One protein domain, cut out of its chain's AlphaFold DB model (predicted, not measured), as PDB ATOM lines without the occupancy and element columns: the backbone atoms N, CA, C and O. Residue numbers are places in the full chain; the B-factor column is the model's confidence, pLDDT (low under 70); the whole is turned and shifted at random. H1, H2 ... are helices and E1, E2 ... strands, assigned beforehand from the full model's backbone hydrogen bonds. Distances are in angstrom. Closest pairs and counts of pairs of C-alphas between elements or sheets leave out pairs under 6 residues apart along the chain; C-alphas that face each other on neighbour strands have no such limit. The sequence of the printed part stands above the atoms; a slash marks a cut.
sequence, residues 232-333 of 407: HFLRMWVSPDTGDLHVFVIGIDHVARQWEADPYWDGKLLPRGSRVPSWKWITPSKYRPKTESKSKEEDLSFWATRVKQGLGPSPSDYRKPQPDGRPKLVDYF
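Overview. This is residues 232 to 333 of the 407 residues of an uncharacterized protein of Perkinsus olseni (UniProt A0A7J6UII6). With little regular structure, this is a loose chain of parts: a three-stranded sheet at one end, helix H1 at the other, and loops with the tiny hairpin E3 and E4 between. The 102 printed residues run E1 E2 E3 E4 H1 E5, with 40 in these named elements, class mixed; the sheet, E1 - E2 - E5, is antiparallel. The radius of gyration of the C-alphas is 16.7 A, the spans 46 by 37 by 25 A.

Along the chain. Find C-alpha 232 at (208.949, 189.641, 186.707); E1 runs to 238, 19.6 A. Next come E2, 245 to 252, 22.5 A; E3, 259 to 261; E4, 287 to 289; H1, 296 to 308, 18.5 A; and E5, 328 to 333, ending at (197.314, 197.898, 190.336).

Arrangement. Hairpin E1 and E2 is antiparallel at 159 degrees, N 235 to O 248 2.9 A; E2 and E5 at 157 degrees, N 249 to O 331 2.8 A. In hairpin E3 and E4, N 260 and O 288 are 2.9 A apart. H1, every O i to N i+4 pair within hydrogen-bond range, is not on the three-stranded sheet.

Size, cuts and confidence. The farthest C-alphas, Thr 242 and Glu 297, are 48.8 A apart. The printed part has no cut; E3 to E4 and H1 to E5 are long links. Look for pLDDT under 70 at 267 to 274 and 291 to 326.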
ATOM      1  N   HIS A 232     210.015 189.005 185.939       85.62
ATOM      2  CA  HIS A 232     208.949 189.641 186.707       85.62
ATOM      3  C   HIS A 232     208.233 188.600 187.567       85.62
ATOM      4  O   HIS A 232     208.005 187.470 187.132       85.62
ATOM      5  N   PHE A 233     207.858 188.980 188.785       88.06
ATOM      6  CA  PHE A 233     206.999 188.184 189.651       88.06
ATOM      7  C   PHE A 233     205.833 189.021 190.164       88.06
ATOM      8  O   PHE A 233     205.981 190.195 190.506       88.06
ATOM      9  N   LEU A 234     204.660 188.392 190.219       90.88
ATOM     10  CA  LEU A 234     203.443 189.005 190.727       90.88
ATOM     11  C   LEU A 234     203.285 188.645 192.198       90.88
ATOM     12  O   LEU A 234     203.178 187.470 192.556       90.88
ATOM     13  N   ARG A 235     203.237 189.660 193.056       89.25
ATOM     14  CA  ARG A 235     202.801 189.495 194.439       89.25
ATOM     15  C   ARG A 235     201.379 190.012 194.548       89.25
ATOM     16  O   ARG A 235     201.131 191.193 194.365       89.25
ATOM     17  N   MET A 236     200.457 189.118 194.869       92.31
ATOM     18  CA  MET A 236     199.050 189.447 195.055       92.31
ATOM     19  C   MET A 236     198.726 189.490 196.543       92.31
ATOM     20  O   MET A 236     199.146 188.615 197.304       92.31
ATOM     21  N   TRP A 237     197.993 190.512 196.963       89.38
ATOM     22  CA  TRP A 237     197.526 190.677 198.329       89.38
ATOM     23  C   TRP A 237     196.054 191.071 198.316       89.38
ATOM     24  O   TRP A 237     195.678 192.068 197.713       89.38
ATOM     25  N   VAL A 238     195.221 190.281 198.984       91.50
ATOM     26  CA  VAL A 238     193.803 190.599 199.159       91.50
ATOM     27  C   VAL A 238     193.653 191.344 200.477       91.50
ATOM     28  O   VAL A 238     194.027 190.818 201.529       91.50
ATOM     29  N   SER A 239     193.126 192.563 200.409       88.94
ATOM     30  CA  SER A 239     192.837 193.379 201.580       88.94
ATOM     31  C   SER A 239     191.740 192.702 202.411       88.94
ATOM     32  O   SER A 239     190.638 192.491 201.897       88.94
ATOM     33  N   PRO A 240     192.001 192.342 203.679       85.12
ATOM     34  CA  PRO A 240     191.008 191.683 204.522       85.12
ATOM     35  C   PRO A 240     189.838 192.609 204.881       85.12
ATOM     36  O   PRO A 240     188.726 192.123 205.072       85.12
ATOM     37  N   ASP A 241     190.071 193.923 204.935       84.56
ATOM     38  CA  ASP A 241     189.061 194.904 205.344       84.56
ATOM     39  C   ASP A 241     188.143 195.290 204.183       84.56
ATOM     40  O   ASP A 241     186.924 195.369 204.329       84.56
ATOM     41  N   THR A 242     188.728 195.538 203.008       81.50
ATOM     42  CA  THR A 242     187.986 196.046 201.848       81.50
ATOM     43  C   THR A 242     187.644 194.976 200.817       81.50
ATOM     44  O   THR A 242     186.741 195.187 200.009       81.50
ATOM     45  N   GLY A 243     188.330 193.829 200.842       85.81
ATOM     46  CA  GLY A 243     188.214 192.778 199.828       85.81
ATOM     47  C   GLY A 243     188.890 193.116 198.495       85.81
ATOM     48  O   GLY A 243     188.741 192.356 197.542       85.81
ATOM     49  N   ASP A 244     189.606 194.241 198.415       88.31
ATOM     50  CA  ASP A 244     190.282 194.682 197.194       88.31
ATOM     51  C   ASP A 244     191.534 193.822 196.938       88.31
ATOM     52  O   ASP A 244     192.265 193.463 197.868       88.31
ATOM     53  N   LEU A 245     191.790 193.474 195.676       90.25
ATOM     54  CA  LEU A 245     192.975 192.725 195.263       90.25
ATOM     55  C   LEU A 245     194.062 193.699 194.812       90.25
ATOM     56  O   LEU A 245     193.971 194.326 193.762       90.25
ATOM     57  N   HIS A 246     195.123 193.777 195.597       87.75
ATOM     58  CA  HIS A 246     196.331 194.520 195.286       87.75
ATOM     59  C   HIS A 246     197.313 193.608 194.559       87.75
ATOM     60  O   HIS A 246     197.652 192.530 195.057       87.75
ATOM     61  N   VAL A 247     197.808 194.037 193.406       89.94
ATOM     62  CA  VAL A 247     198.797 193.290 192.630       89.94
ATOM     63  C   VAL A 247     200.040 194.145 192.461       89.94
ATOM     64  O   VAL A 247     199.994 195.236 191.905       89.94
ATOM     65  N   PHE A 248     201.162 193.637 192.962       89.19
ATOM     66  CA  PHE A 248     202.479 194.248 192.852       89.19
ATOM     67  C   PHE A 248     203.278 193.494 191.789       89.19
ATOM     68  O   PHE A 248     203.525 192.291 191.939       89.19
ATOM     69  N   VAL A 249     203.700 194.192 190.742       88.94
ATOM     70  CA  VAL A 249     204.580 193.660 189.699       88.94
ATOM     71  C   VAL A 249     206.007 194.001 190.081       88.94
ATOM     72  O   VAL A 249     206.399 195.165 190.093       88.94
ATOM     73  N   ILE A 250     206.791 192.988 190.435       86.00
ATOM     74  CA  ILE A 250     208.166 193.188 190.881       86.00
ATOM     75  C   ILE A 250     209.105 192.636 189.814       86.00
ATOM     76  O   ILE A 250     209.075 191.444 189.507       86.00
ATOM     77  N   GLY A 251     209.922 193.514 189.241       85.12
ATOM     78  CA  GLY A 251     210.901 193.196 188.209       85.12
ATOM     79  C   GLY A 251     212.304 193.030 188.779       85.12
ATOM     80  O   GLY A 251     212.709 193.745 189.696       85.12
ATOM     81  N   ILE A 252     213.043 192.065 188.242       84.31
ATOM     82  CA  ILE A 252     214.452 191.808 188.526       84.31
ATOM     83  C   ILE A 252     215.193 191.826 187.193       84.31
ATOM     84  O   ILE A 252     215.036 190.902 186.394       84.31
ATOM     85  N   ASP A 253     216.022 192.846 186.985       81.50
ATOM     86  CA  ASP A 253     216.825 192.977 185.765       81.50
ATOM     87  C   ASP A 253     217.909 191.900 185.707       81.50
ATOM     88  O   ASP A 253     218.038 191.221 184.699       81.50
ATOM     89  N   HIS A 254     218.624 191.668 186.812       81.75
ATOM     90  CA  HIS A 254     219.679 190.658 186.894       81.75
ATOM     91  C   HIS A 254     219.414 189.655 188.014       81.75
ATOM     92  O   HIS A 254     219.268 190.024 189.183       81.75
ATOM     93  N   VAL A 255     219.352 188.370 187.661       81.62
ATOM     94  CA  VAL A 255     219.084 187.292 188.620       81.62
ATOM     95  C   VAL A 255     220.390 186.812 189.254       81.62
ATOM     96  O   VAL A 255     221.420 186.666 188.595       81.62
ATOM     97  N   ALA A 256     220.353 186.515 190.555       78.81
ATOM     98  CA  ALA A 256     221.501 185.983 191.277       78.81
ATOM     99  C   ALA A 256     221.965 184.628 190.709       78.81
ATOM    100  O   ALA A 256     221.208 183.655 190.677       78.81
ATOM    101  N   ARG A 257     223.238 184.555 190.306       78.81
ATOM    102  CA  ARG A 257     223.854 183.340 189.733       78.81
ATOM    103  C   ARG A 257     224.581 182.485 190.765       78.81
ATOM    104  O   ARG A 257     224.671 181.271 190.608       78.81
ATOM    105  N   GLN A 258     225.098 183.110 191.817       81.75
ATOM    106  CA  GLN A 258     225.777 182.429 192.914       81.75
ATOM    107  C   GLN A 258     224.928 182.537 194.174       81.75
ATOM    108  O   GLN A 258     224.536 183.631 194.579       81.75
ATOM    109  N   TRP A 259     224.669 181.389 194.789       84.38
ATOM    110  CA  TRP A 259     223.870 181.267 195.999       84.38
ATOM    111  C   TRP A 259     224.732 180.691 197.111       84.38
ATOM    112  O   TRP A 259     225.495 179.751 196.893       84.38
ATOM    113  N   GLU A 260     224.591 181.235 198.311       81.50
ATOM    114  CA  GLU A 260     225.185 180.687 199.523       81.50
ATOM    115  C   GLU A 260     224.096 180.426 200.562       81.50
ATOM    116  O   GLU A 260     223.035 181.056 200.546       81.50
ATOM    117  N   ALA A 261     224.333 179.455 201.445       82.06
ATOM    118  CA  ALA A 261     223.452 179.246 202.585       82.06
ATOM    119  C   ALA A 261     223.512 180.491 203.475       82.06
ATOM    120  O   ALA A 261     224.602 180.955 203.815       82.06
ATOM    121  N   ASP A 262     222.352 181.028 203.837       78.62
ATOM    122  CA  ASP A 262     222.289 182.164 204.740       78.62
ATOM    123  C   ASP A 262     222.757 181.701 206.134       78.62
ATOM    124  O   ASP A 262     222.127 180.817 206.728       78.62
ATOM    125  N   PRO A 263     223.865 182.253 206.668       74.38
ATOM    126  CA  PRO A 263     224.420 181.825 207.950       74.38
ATOM    127  C   PRO A 263     223.467 182.077 209.128       74.38
ATOM    128  O   PRO A 263     223.649 181.491 210.191       74.38
ATOM    129  N   TYR A 264     222.456 182.928 208.942       72.62
ATOM    130  CA  TYR A 264     221.468 183.291 209.953       72.62
ATOM    131  C   TYR A 264     220.152 182.509 209.822       72.62
ATOM    132  O   TYR A 264     219.218 182.740 210.590       72.62
ATOM    133  N   TRP A 265     220.053 181.576 208.869       76.06
ATOM    134  CA  TRP A 265     218.883 180.715 208.675       76.06
ATOM    135  C   TRP A 265     218.922 179.467 209.570       76.06
ATOM    136  O   TRP A 265     218.684 178.351 209.131       76.06
ATOM    137  N   ASP A 266     219.265 179.603 210.847       71.19
ATOM    138  CA  ASP A 266     219.356 178.461 211.771       71.19
ATOM    139  C   ASP A 266     218.387 178.560 212.957       71.19
ATOM    140  O   ASP A 266     218.414 177.726 213.864       71.19
ATOM    141  N   GLY A 267     217.517 179.576 212.958       65.00
ATOM    142  CA  GLY A 267     216.557 179.836 214.029       65.00
ATOM    143  C   GLY A 267     217.204 180.227 215.364       65.00
ATOM    144  O   GLY A 267     216.478 180.519 216.311       65.00
ATOM    145  N   LYS A 268     218.543 180.287 215.467       68.06
ATOM    146  CA  LYS A 268     219.241 180.644 216.714       68.06
ATOM    147  C   LYS A 268     219.115 182.124 217.056       68.06
ATOM    148  O   LYS A 268     219.249 182.486 218.219       68.06
ATOM    149  N   LEU A 269     218.842 182.964 216.055       66.38
ATOM    150  CA  LEU A 269     218.530 184.380 216.252       66.38
ATOM    151  C   LEU A 269     217.147 184.613 216.878       66.38
ATOM    152  O   LEU A 269     216.832 185.737 217.263       66.38
ATOM    153  N   LEU A 270     216.308 183.579 216.971       64.50
ATOM    154  CA  LEU A 270     214.990 183.692 217.573       64.50
ATOM    155  C   LEU A 270     215.053 183.419 219.083       64.50
ATOM    156  O   LEU A 270     215.799 182.541 219.526       64.50
ATOM    157  N   PRO A 271     214.240 184.113 219.900       64.50
ATOM    158  CA  PRO A 271     214.119 183.806 221.321       64.50
ATOM    159  C   PRO A 271     213.766 182.327 221.540       64.50
ATOM    160  O   PRO A 271     212.889 181.784 220.853       64.50
ATOM    161  N   ARG A 272     214.427 181.667 222.504       62.50
ATOM    162  CA  ARG A 272     214.158 180.258 222.843       62.50
ATOM    163  C   ARG A 272     212.672 180.073 223.166       62.50
ATOM    164  O   ARG A 272     212.130 180.774 224.012       62.50
ATOM    165  N   GLY A 273     212.029 179.122 222.488       67.38
ATOM    166  CA  GLY A 273     210.601 178.824 222.652       67.38
ATOM    167  C   GLY A 273     209.659 179.612 221.736       67.38
ATOM    168  O   GLY A 273     208.459 179.339 221.734       67.38
ATOM    169  N   SER A 274     210.165 180.540 220.918       68.69
ATOM    170  CA  SER A 274     209.338 181.225 219.923       68.69
ATOM    171  C   SER A 274     208.927 180.264 218.792       68.69
ATOM    172  O   SER A 274     209.753 179.675 218.100       68.69
ATOM    173  N   ARG A 275     207.614 180.077 218.605       74.88
ATOM    174  CA  ARG A 275     207.031 179.268 217.517       74.88
ATOM    175  C   ARG A 275     206.656 180.158 216.335       74.88
ATOM    176  O   ARG A 275     205.500 180.218 215.925       74.88
ATOM    177  N   VAL A 276     207.623 180.917 215.831       76.94
ATOM    178  CA  VAL A 276     207.411 181.788 214.670       76.94
ATOM    179  C   VAL A 276     207.668 180.965 213.403       76.94
ATOM    180  O   VAL A 276     208.718 180.329 213.316       76.94
ATOM    181  N   PRO A 277     206.752 180.931 212.420       79.44
ATOM    182  CA  PRO A 277     206.986 180.210 211.172       79.44
ATOM    183  C   PRO A 277     208.088 180.885 210.341       79.44
ATOM    184  O   PRO A 277     208.240 182.106 210.393       79.44
ATOM    185  N   SER A 278     208.828 180.102 209.550       74.31
ATOM    186  CA  SER A 278     210.047 180.541 208.840       74.31
ATOM    187  C   SER A 278     209.866 181.771 207.951       74.31
ATOM    188  O   SER A 278     210.739 182.624 207.886       74.31
ATOM    189  N   TRP A 279     208.705 181.933 207.321       76.31
ATOM    190  CA  TRP A 279     208.405 183.089 206.469       76.31
ATOM    191  C   TRP A 279     208.239 184.416 207.233       76.31
ATOM    192  O   TRP A 279     208.253 185.475 206.611       76.31
ATOM    193  N   LYS A 280     208.080 184.376 208.565       73.75
ATOM    194  CA  LYS A 280     208.077 185.557 209.448       73.75
ATOM    195  C   LYS A 280     209.448 185.837 210.069       73.75
ATOM    196  O   LYS A 280     209.570 186.763 210.870       73.75
ATOM    197  N   TRP A 281     210.456 185.019 209.777       73.62
ATOM    198  CA  TRP A 281     211.805 185.250 210.283       73.62
ATOM    199  C   TRP A 281     212.423 186.467 209.594       73.62
ATOM    200  O   TRP A 281     212.012 186.857 208.503       73.62
ATOM    201  N   ILE A 282     213.437 187.054 210.235       70.06
ATOM    202  CA  ILE A 282     214.223 188.154 209.656       70.06
ATOM    203  C   ILE A 282     214.872 187.698 208.337       70.06
ATOM    204  O   ILE A 282     214.911 188.452 207.367       70.06
ATOM    205  N   THR A 283     215.312 186.439 208.294       71.44
ATOM    206  CA  THR A 283     215.860 185.743 207.127       71.44
ATOM    207  C   THR A 283     214.919 184.597 206.736       71.44
ATOM    208  O   THR A 283     215.080 183.466 207.191       71.44
ATOM    209  N   PRO A 284     213.872 184.856 205.932       74.06
ATOM    210  CA  PRO A 284     212.897 183.819 205.591       74.06
ATOM    211  C   PRO A 284     213.460 182.781 204.604       74.06
ATOM    212  O   PRO A 284     213.057 181.616 204.622       74.06
ATOM    213  N   SER A 285     214.409 183.181 203.752       80.44
ATOM    214  CA  SER A 285     215.044 182.328 202.748       80.44
ATOM    215  C   SER A 285     216.275 181.607 203.299       80.44
ATOM    216  O   SER A 285     217.166 182.237 203.859       80.44
ATOM    217  N   LYS A 286     216.368 180.294 203.049       83.50
ATOM    218  CA  LYS A 286     217.543 179.473 203.400       83.50
ATOM    219  C   LYS A 286     218.816 179.882 202.672       83.50
ATOM    220  O   LYS A 286     219.914 179.694 203.186       83.50
ATOM    221  N   TYR A 287     218.658 180.384 201.457       83.88
ATOM    222  CA  TYR A 287     219.753 180.769 200.587       83.88
ATOM    223  C   TYR A 287     219.651 182.250 200.274       83.88
ATOM    224  O   TYR A 287     218.548 182.778 200.114       83.88
ATOM    225  N   ARG A 288     220.808 182.894 200.151       78.81
ATOM    226  CA  ARG A 288     220.930 184.283 199.717       78.81
ATOM    227  C   ARG A 288     221.891 184.394 198.530       78.81
ATOM    228  O   ARG A 288     222.761 183.530 198.377       78.81
ATOM    229  N   PRO A 289     221.754 185.432 197.691       76.50
ATOM    230  CA  PRO A 289     222.749 185.748 196.675       76.50
ATOM    231  C   PRO A 289     224.115 185.976 197.321       76.50
ATOM    232  O   PRO A 289     224.214 186.677 198.329       76.50
ATOM    233  N   LYS A 290     225.171 185.423 196.732       74.62
ATOM    234  CA  LYS A 290     226.539 185.721 197.151       74.62
ATOM    235  C   LYS A 290     226.909 187.124 196.659       74.62
ATOM    236  O   LYS A 290     227.019 187.354 195.456       74.62
ATOM    237  N   THR A 291     227.074 188.071 197.573       66.00
ATOM    238  CA  THR A 291     227.563 189.420 197.260       66.00
ATOM    239  C   THR A 291     229.076 189.402 197.057       66.00
ATOM    240  O   THR A 291     229.818 188.904 197.903       66.00
ATOM    241  N   GLU A 292     229.546 189.958 195.941       59.12
ATOM    242  CA  GLU A 292     230.959 190.287 195.750       59.12
ATOM    243  C   GLU A 292     231.203 191.684 196.361       59.12
ATOM    244  O   GLU A 292     230.535 192.629 195.951       59.12
ATOM    245  N   SER A 293     232.142 191.803 197.324       46.00
ATOM    246  CA  SER A 293     232.581 193.022 198.071       46.00
ATOM    247  C   SER A 293     231.828 193.294 199.397       46.00
ATOM    248  O   SER A 293     230.607 193.387 199.378       46.00
ATOM    249  N   LYS A 294     232.432 193.433 200.601       46.38
ATOM    250  CA  LYS A 294     233.799 193.793 201.074       46.38
ATOM    251  C   LYS A 294     234.311 192.829 202.176       46.38
ATOM    252  O   LYS A 294     233.624 191.881 202.536       46.38
ATOM    253  N   SER A 295     235.541 193.029 202.672       44.91
ATOM    254  CA  SER A 295     236.210 192.161 203.659       44.91
ATOM    255  C   SER A 295     235.327 191.859 204.882       44.91
ATOM    256  O   SER A 295     234.684 192.745 205.441       44.91
ATOM    257  N   LYS A 296     235.336 190.595 205.337       50.12
ATOM    258  CA  LYS A 296     234.600 190.112 206.527       50.12
ATOM    259  C   LYS A 296     234.752 191.016 207.764       50.12
ATOM    260  O   LYS A 296     233.863 191.032 208.610       50.12
ATOM    261  N   GLU A 297     235.861 191.743 207.888       47.75
ATOM    262  CA  GLU A 297     236.165 192.641 209.012       47.75
ATOM    263  C   GLU A 297     235.371 193.960 208.997       47.75
ATOM    264  O   GLU A 297     234.967 194.436 210.064       47.75
ATOM    265  N   GLU A 298     235.075 194.532 207.823       53.34
ATOM    266  CA  GLU A 298     234.229 195.736 207.718       53.34
ATOM    267  C   GLU A 298     232.766 195.415 208.071       53.34
ATOM    268  O   GLU A 298     232.125 196.171 208.801       53.34
ATOM    269  N   ASP A 299     232.265 194.243 207.662       58.84
ATOM    270  CA  ASP A 299     230.920 193.783 208.027       58.84
ATOM    271  C   ASP A 299     230.802 193.490 209.532       58.84
ATOM    272  O   ASP A 299     229.845 193.915 210.180       58.84
ATOM    273  N   LEU A 300     231.781 192.802 210.132       55.94
ATOM    274  CA  LEU A 300     231.747 192.457 211.561       55.94
ATOM    275  C   LEU A 300     231.819 193.689 212.472       55.94
ATOM    276  O   LEU A 300     231.111 193.746 213.479       55.94
ATOM    277  N   SER A 301     232.642 194.681 212.125       57.50
ATOM    278  CA  SER A 301     232.752 195.933 212.887       57.50
ATOM    279  C   SER A 301     231.498 196.809 212.752       57.50
ATOM    280  O   SER A 301     231.034 197.378 213.747       57.50
ATOM    281  N   PHE A 302     230.884 196.845 211.564       63.00
ATOM    282  CA  PHE A 302     229.584 197.479 211.333       63.00
ATOM    283  C   PHE A 302     228.478 196.834 212.186       63.00
ATOM    284  O   PHE A 302     227.758 197.530 212.910       63.00
ATOM    285  N   TRP A 303     228.395 195.498 212.187       61.31
ATOM    286  CA  TRP A 303     227.413 194.760 212.986       61.31
ATOM    287  C   TRP A 303     227.643 194.906 214.493       61.31
ATOM    288  O   TRP A 303     226.691 195.157 215.235       61.31
ATOM    289  N   ALA A 304     228.896 194.841 214.954       59.31
ATOM    290  CA  ALA A 304     229.247 195.068 216.355       59.31
ATOM    291  C   ALA A 304     228.839 196.472 216.838       59.31
ATOM    292  O   ALA A 304     228.414 196.640 217.982       59.31
ATOM    293  N   THR A 305     228.920 197.476 215.960       62.41
ATOM    294  CA  THR A 305     228.523 198.858 216.266       62.41
ATOM    295  C   THR A 305     227.004 199.005 216.371       62.41
ATOM    296  O   THR A 305     226.521 199.604 217.332       62.41
ATOM    297  N   ARG A 306     226.224 198.404 215.460       61.44
ATOM    298  CA  ARG A 306     224.750 198.434 215.537       61.44
ATOM    299  C   ARG A 306     224.203 197.697 216.759       61.44
ATOM    300  O   ARG A 306     223.310 198.215 217.426       61.44
ATOM    301  N   VAL A 307     224.789 196.548 217.103       59.53
ATOM    302  CA  VAL A 307     224.425 195.791 218.314       59.53
ATOM    303  C   VAL A 307     224.675 196.621 219.575       59.53
ATOM    304  O   VAL A 307     223.807 196.679 220.444       59.53
ATOM    305  N   LYS A 308     225.808 197.340 219.659       60.25
ATOM    306  CA  LYS A 308     226.084 198.278 220.767       60.25
ATOM    307  C   LYS A 308     225.070 199.421 220.859       60.25
ATOM    308  O   LYS A 308     224.830 199.925 221.948       60.25
ATOM    309  N   GLN A 309     224.473 199.817 219.738       67.69
ATOM    310  CA  GLN A 309     223.445 200.861 219.672       67.69
ATOM    311  C   GLN A 309     222.023 200.330 219.937       67.69
ATOM    312  O   GLN A 309     221.062 201.080 219.794       67.69
ATOM    313  N   GLY A 310     221.860 199.047 220.294       47.22
ATOM    314  CA  GLY A 310     220.543 198.428 220.505       47.22
ATOM    315  C   GLY A 310     219.723 198.279 219.221       47.22
ATOM    316  O   GLY A 310     218.535 197.963 219.263       47.22
ATOM    317  N   LEU A 311     220.352 198.507 218.069       55.34
ATOM    318  CA  LEU A 311     219.723 198.431 216.768       55.34
ATOM    319  C   LEU A 311     219.956 197.030 216.205       55.34
ATOM    320  O   LEU A 311     221.061 196.689 215.780       55.34
ATOM    321  N   GLY A 312     218.903 196.214 216.213       52.88
ATOM    322  CA  GLY A 312     218.900 194.948 215.492       52.88
ATOM    323  C   GLY A 312     219.088 195.166 213.984       52.88
ATOM    324  O   GLY A 312     218.866 196.270 213.475       52.88
ATOM    325  N   PRO A 313     219.498 194.127 213.252       50.91
ATOM    326  CA  PRO A 313     219.638 194.218 211.813       50.91
ATOM    327  C   PRO A 313     218.277 194.499 211.154       50.91
ATOM    328  O   PRO A 313     217.297 193.791 211.392       50.91
ATOM    329  N   SER A 314     218.200 195.560 210.346       43.94
ATOM    330  CA  SER A 314     216.974 195.936 209.633       43.94
ATOM    331  C   SER A 314     216.802 195.069 208.376       43.94
ATOM    332  O   SER A 314     217.795 194.745 207.720       43.94
ATOM    333  N   PRO A 315     215.569 194.747 207.934       42.22
ATOM    334  CA  PRO A 315     215.321 194.083 206.648       42.22
ATOM    335  C   PRO A 315     215.895 194.812 205.419       42.22
ATOM    336  O   PRO A 315     215.960 194.222 204.339       42.22
ATOM    337  N   SER A 316     216.266 196.090 205.559       46.91
ATOM    338  CA  SER A 316     216.991 196.888 204.559       46.91
ATOM    339  C   SER A 316     218.493 196.593 204.516       46.91
ATOM    340  O   SER A 316     219.118 196.759 203.473       46.91
ATOM    341  N   ASP A 317     219.074 196.143 205.630       46.03
ATOM    342  CA  ASP A 317     220.520 195.949 205.789       46.03
ATOM    343  C   ASP A 317     220.989 194.644 205.135       46.03
ATOM    344  O   ASP A 317     222.072 194.591 204.564       46.03
ATOM    345  N   TYR A 318     220.132 193.616 205.128       43.19
ATOM    346  CA  TYR A 318     220.341 192.349 204.407       43.19
ATOM    347  C   TYR A 318     220.035 192.427 202.912       43.19
ATOM    348  O   TYR A 318     220.279 191.486 202.162       43.19
ATOM    349  N   ARG A 319     219.439 193.537 202.481       48.34
ATOM    350  CA  ARG A 319     218.828 193.690 201.167       48.34
ATOM    351  C   ARG A 319     219.549 194.762 200.372       48.34
ATOM    352  O   ARG A 319     218.893 195.568 199.726       48.34
ATOM    353  N   LYS A 320     220.884 194.795 200.437       44.94
ATOM    354  CA  LYS A 320     221.703 195.468 199.425       44.94
ATOM    355  C   LYS A 320     221.963 194.437 198.331       44.94
ATOM    356  O   LYS A 320     222.888 193.642 198.461       44.94
ATOM    357  N   PRO A 321     221.117 194.374 197.297       49.56
ATOM    358  CA  PRO A 321     221.360 193.512 196.158       49.56
ATOM    359  C   PRO A 321     222.600 194.067 195.445       49.56
ATOM    360  O   PRO A 321     223.003 195.216 195.700       49.56
ATOM    361  N   GLN A 322     223.181 193.280 194.540       50.28
ATOM    362  CA  GLN A 322     224.152 193.820 193.586       50.28
ATOM    363  C   GLN A 322     223.586 195.131 192.989       50.28
ATOM    364  O   GLN A 322     222.357 195.257 192.886       50.28
ATOM    365  N   PRO A 323     224.419 196.150 192.710       49.62
ATOM    366  CA  PRO A 323     223.964 197.493 192.314       49.62
ATOM    367  C   PRO A 323     222.894 197.503 191.204       49.62
ATOM    368  O   PRO A 323     222.062 198.403 191.151       49.62
ATOM    369  N   ASP A 324     222.896 196.459 190.389       50.44
ATOM    370  CA  ASP A 324     222.129 196.153 189.187       50.44
ATOM    371  C   ASP A 324     221.046 195.054 189.369       50.44
ATOM    372  O   ASP A 324     220.116 194.973 188.573       50.44
ATOM    373  N   GLY A 325     221.074 194.253 190.442       57.53
ATOM    374  CA  GLY A 325     220.138 193.137 190.698       57.53
ATOM    375  C   GLY A 325     219.003 193.432 191.691       57.53
ATOM    376  O   GLY A 325     218.476 192.513 192.326       57.53
ATOM    377  N   ARG A 326     218.663 194.707 191.929       64.62
ATOM    378  CA  ARG A 326     217.640 195.056 192.931       64.62
ATOM    379  C   ARG A 326     216.233 194.749 192.409       64.62
ATOM    380  O   ARG A 326     215.919 195.206 191.317       64.62
ATOM    381  N   PRO A 327     215.368 194.052 193.177       70.94
ATOM    382  CA  PRO A 327     213.963 193.948 192.814       70.94
ATOM    383  C   PRO A 327     213.345 195.348 192.845       70.94
ATOM    384  O   PRO A 327     213.391 196.030 193.874       70.94
ATOM    385  N   LYS A 328     212.794 195.772 191.713       77.31
ATOM    386  CA  LYS A 328     212.122 197.059 191.530       77.31
ATOM    387  C   LYS A 328     210.623 196.812 191.469       77.31
ATOM    388  O   LYS A 328     210.185 195.838 190.858       77.31
ATOM    389  N   LEU A 329     209.838 197.665 192.119       77.50
ATOM    390  CA  LEU A 329     208.406 197.698 191.848       77.50
ATOM    391  C   LEU A 329     208.251 198.332 190.465       77.50
ATOM    392  O   LEU A 329     208.601 199.494 190.308       77.50
ATOM    393  N   VAL A 330     207.837 197.530 189.491       80.25
ATOM    394  CA  VAL A 330     207.641 197.957 188.098       80.25
ATOM    395  C   VAL A 330     206.238 198.512 187.924       80.25
ATOM    396  O   VAL A 330     206.038 199.476 187.210       80.25
ATOM    397  N   ASP A 331     205.255 197.892 188.571       82.50
ATOM    398  CA  ASP A 331     203.873 198.334 188.460       82.50
ATOM    399  C   ASP A 331     203.070 197.912 189.693       82.50
ATOM    400  O   ASP A 331     203.441 196.992 190.439       82.50
ATOM    401  N   TYR A 332     201.961 198.599 189.916       86.19
ATOM    402  CA  TYR A 332     201.033 198.337 190.995       86.19
ATOM    403  C   TYR A 332     199.613 198.690 190.570       86.19
ATOM    404  O   TYR A 332     199.304 199.840 190.265       86.19
ATOM    405  N   PHE A 333     198.723 197.705 190.643       87.06
ATOM    406  CA  PHE A 333     197.314 197.898 190.336       87.06
ATOM    407  C   PHE A 333     196.413 197.316 191.420       87.06
ATOM    408  O   PHE A 333     196.749 196.347 192.107       87.06
TER     409      PHE A 333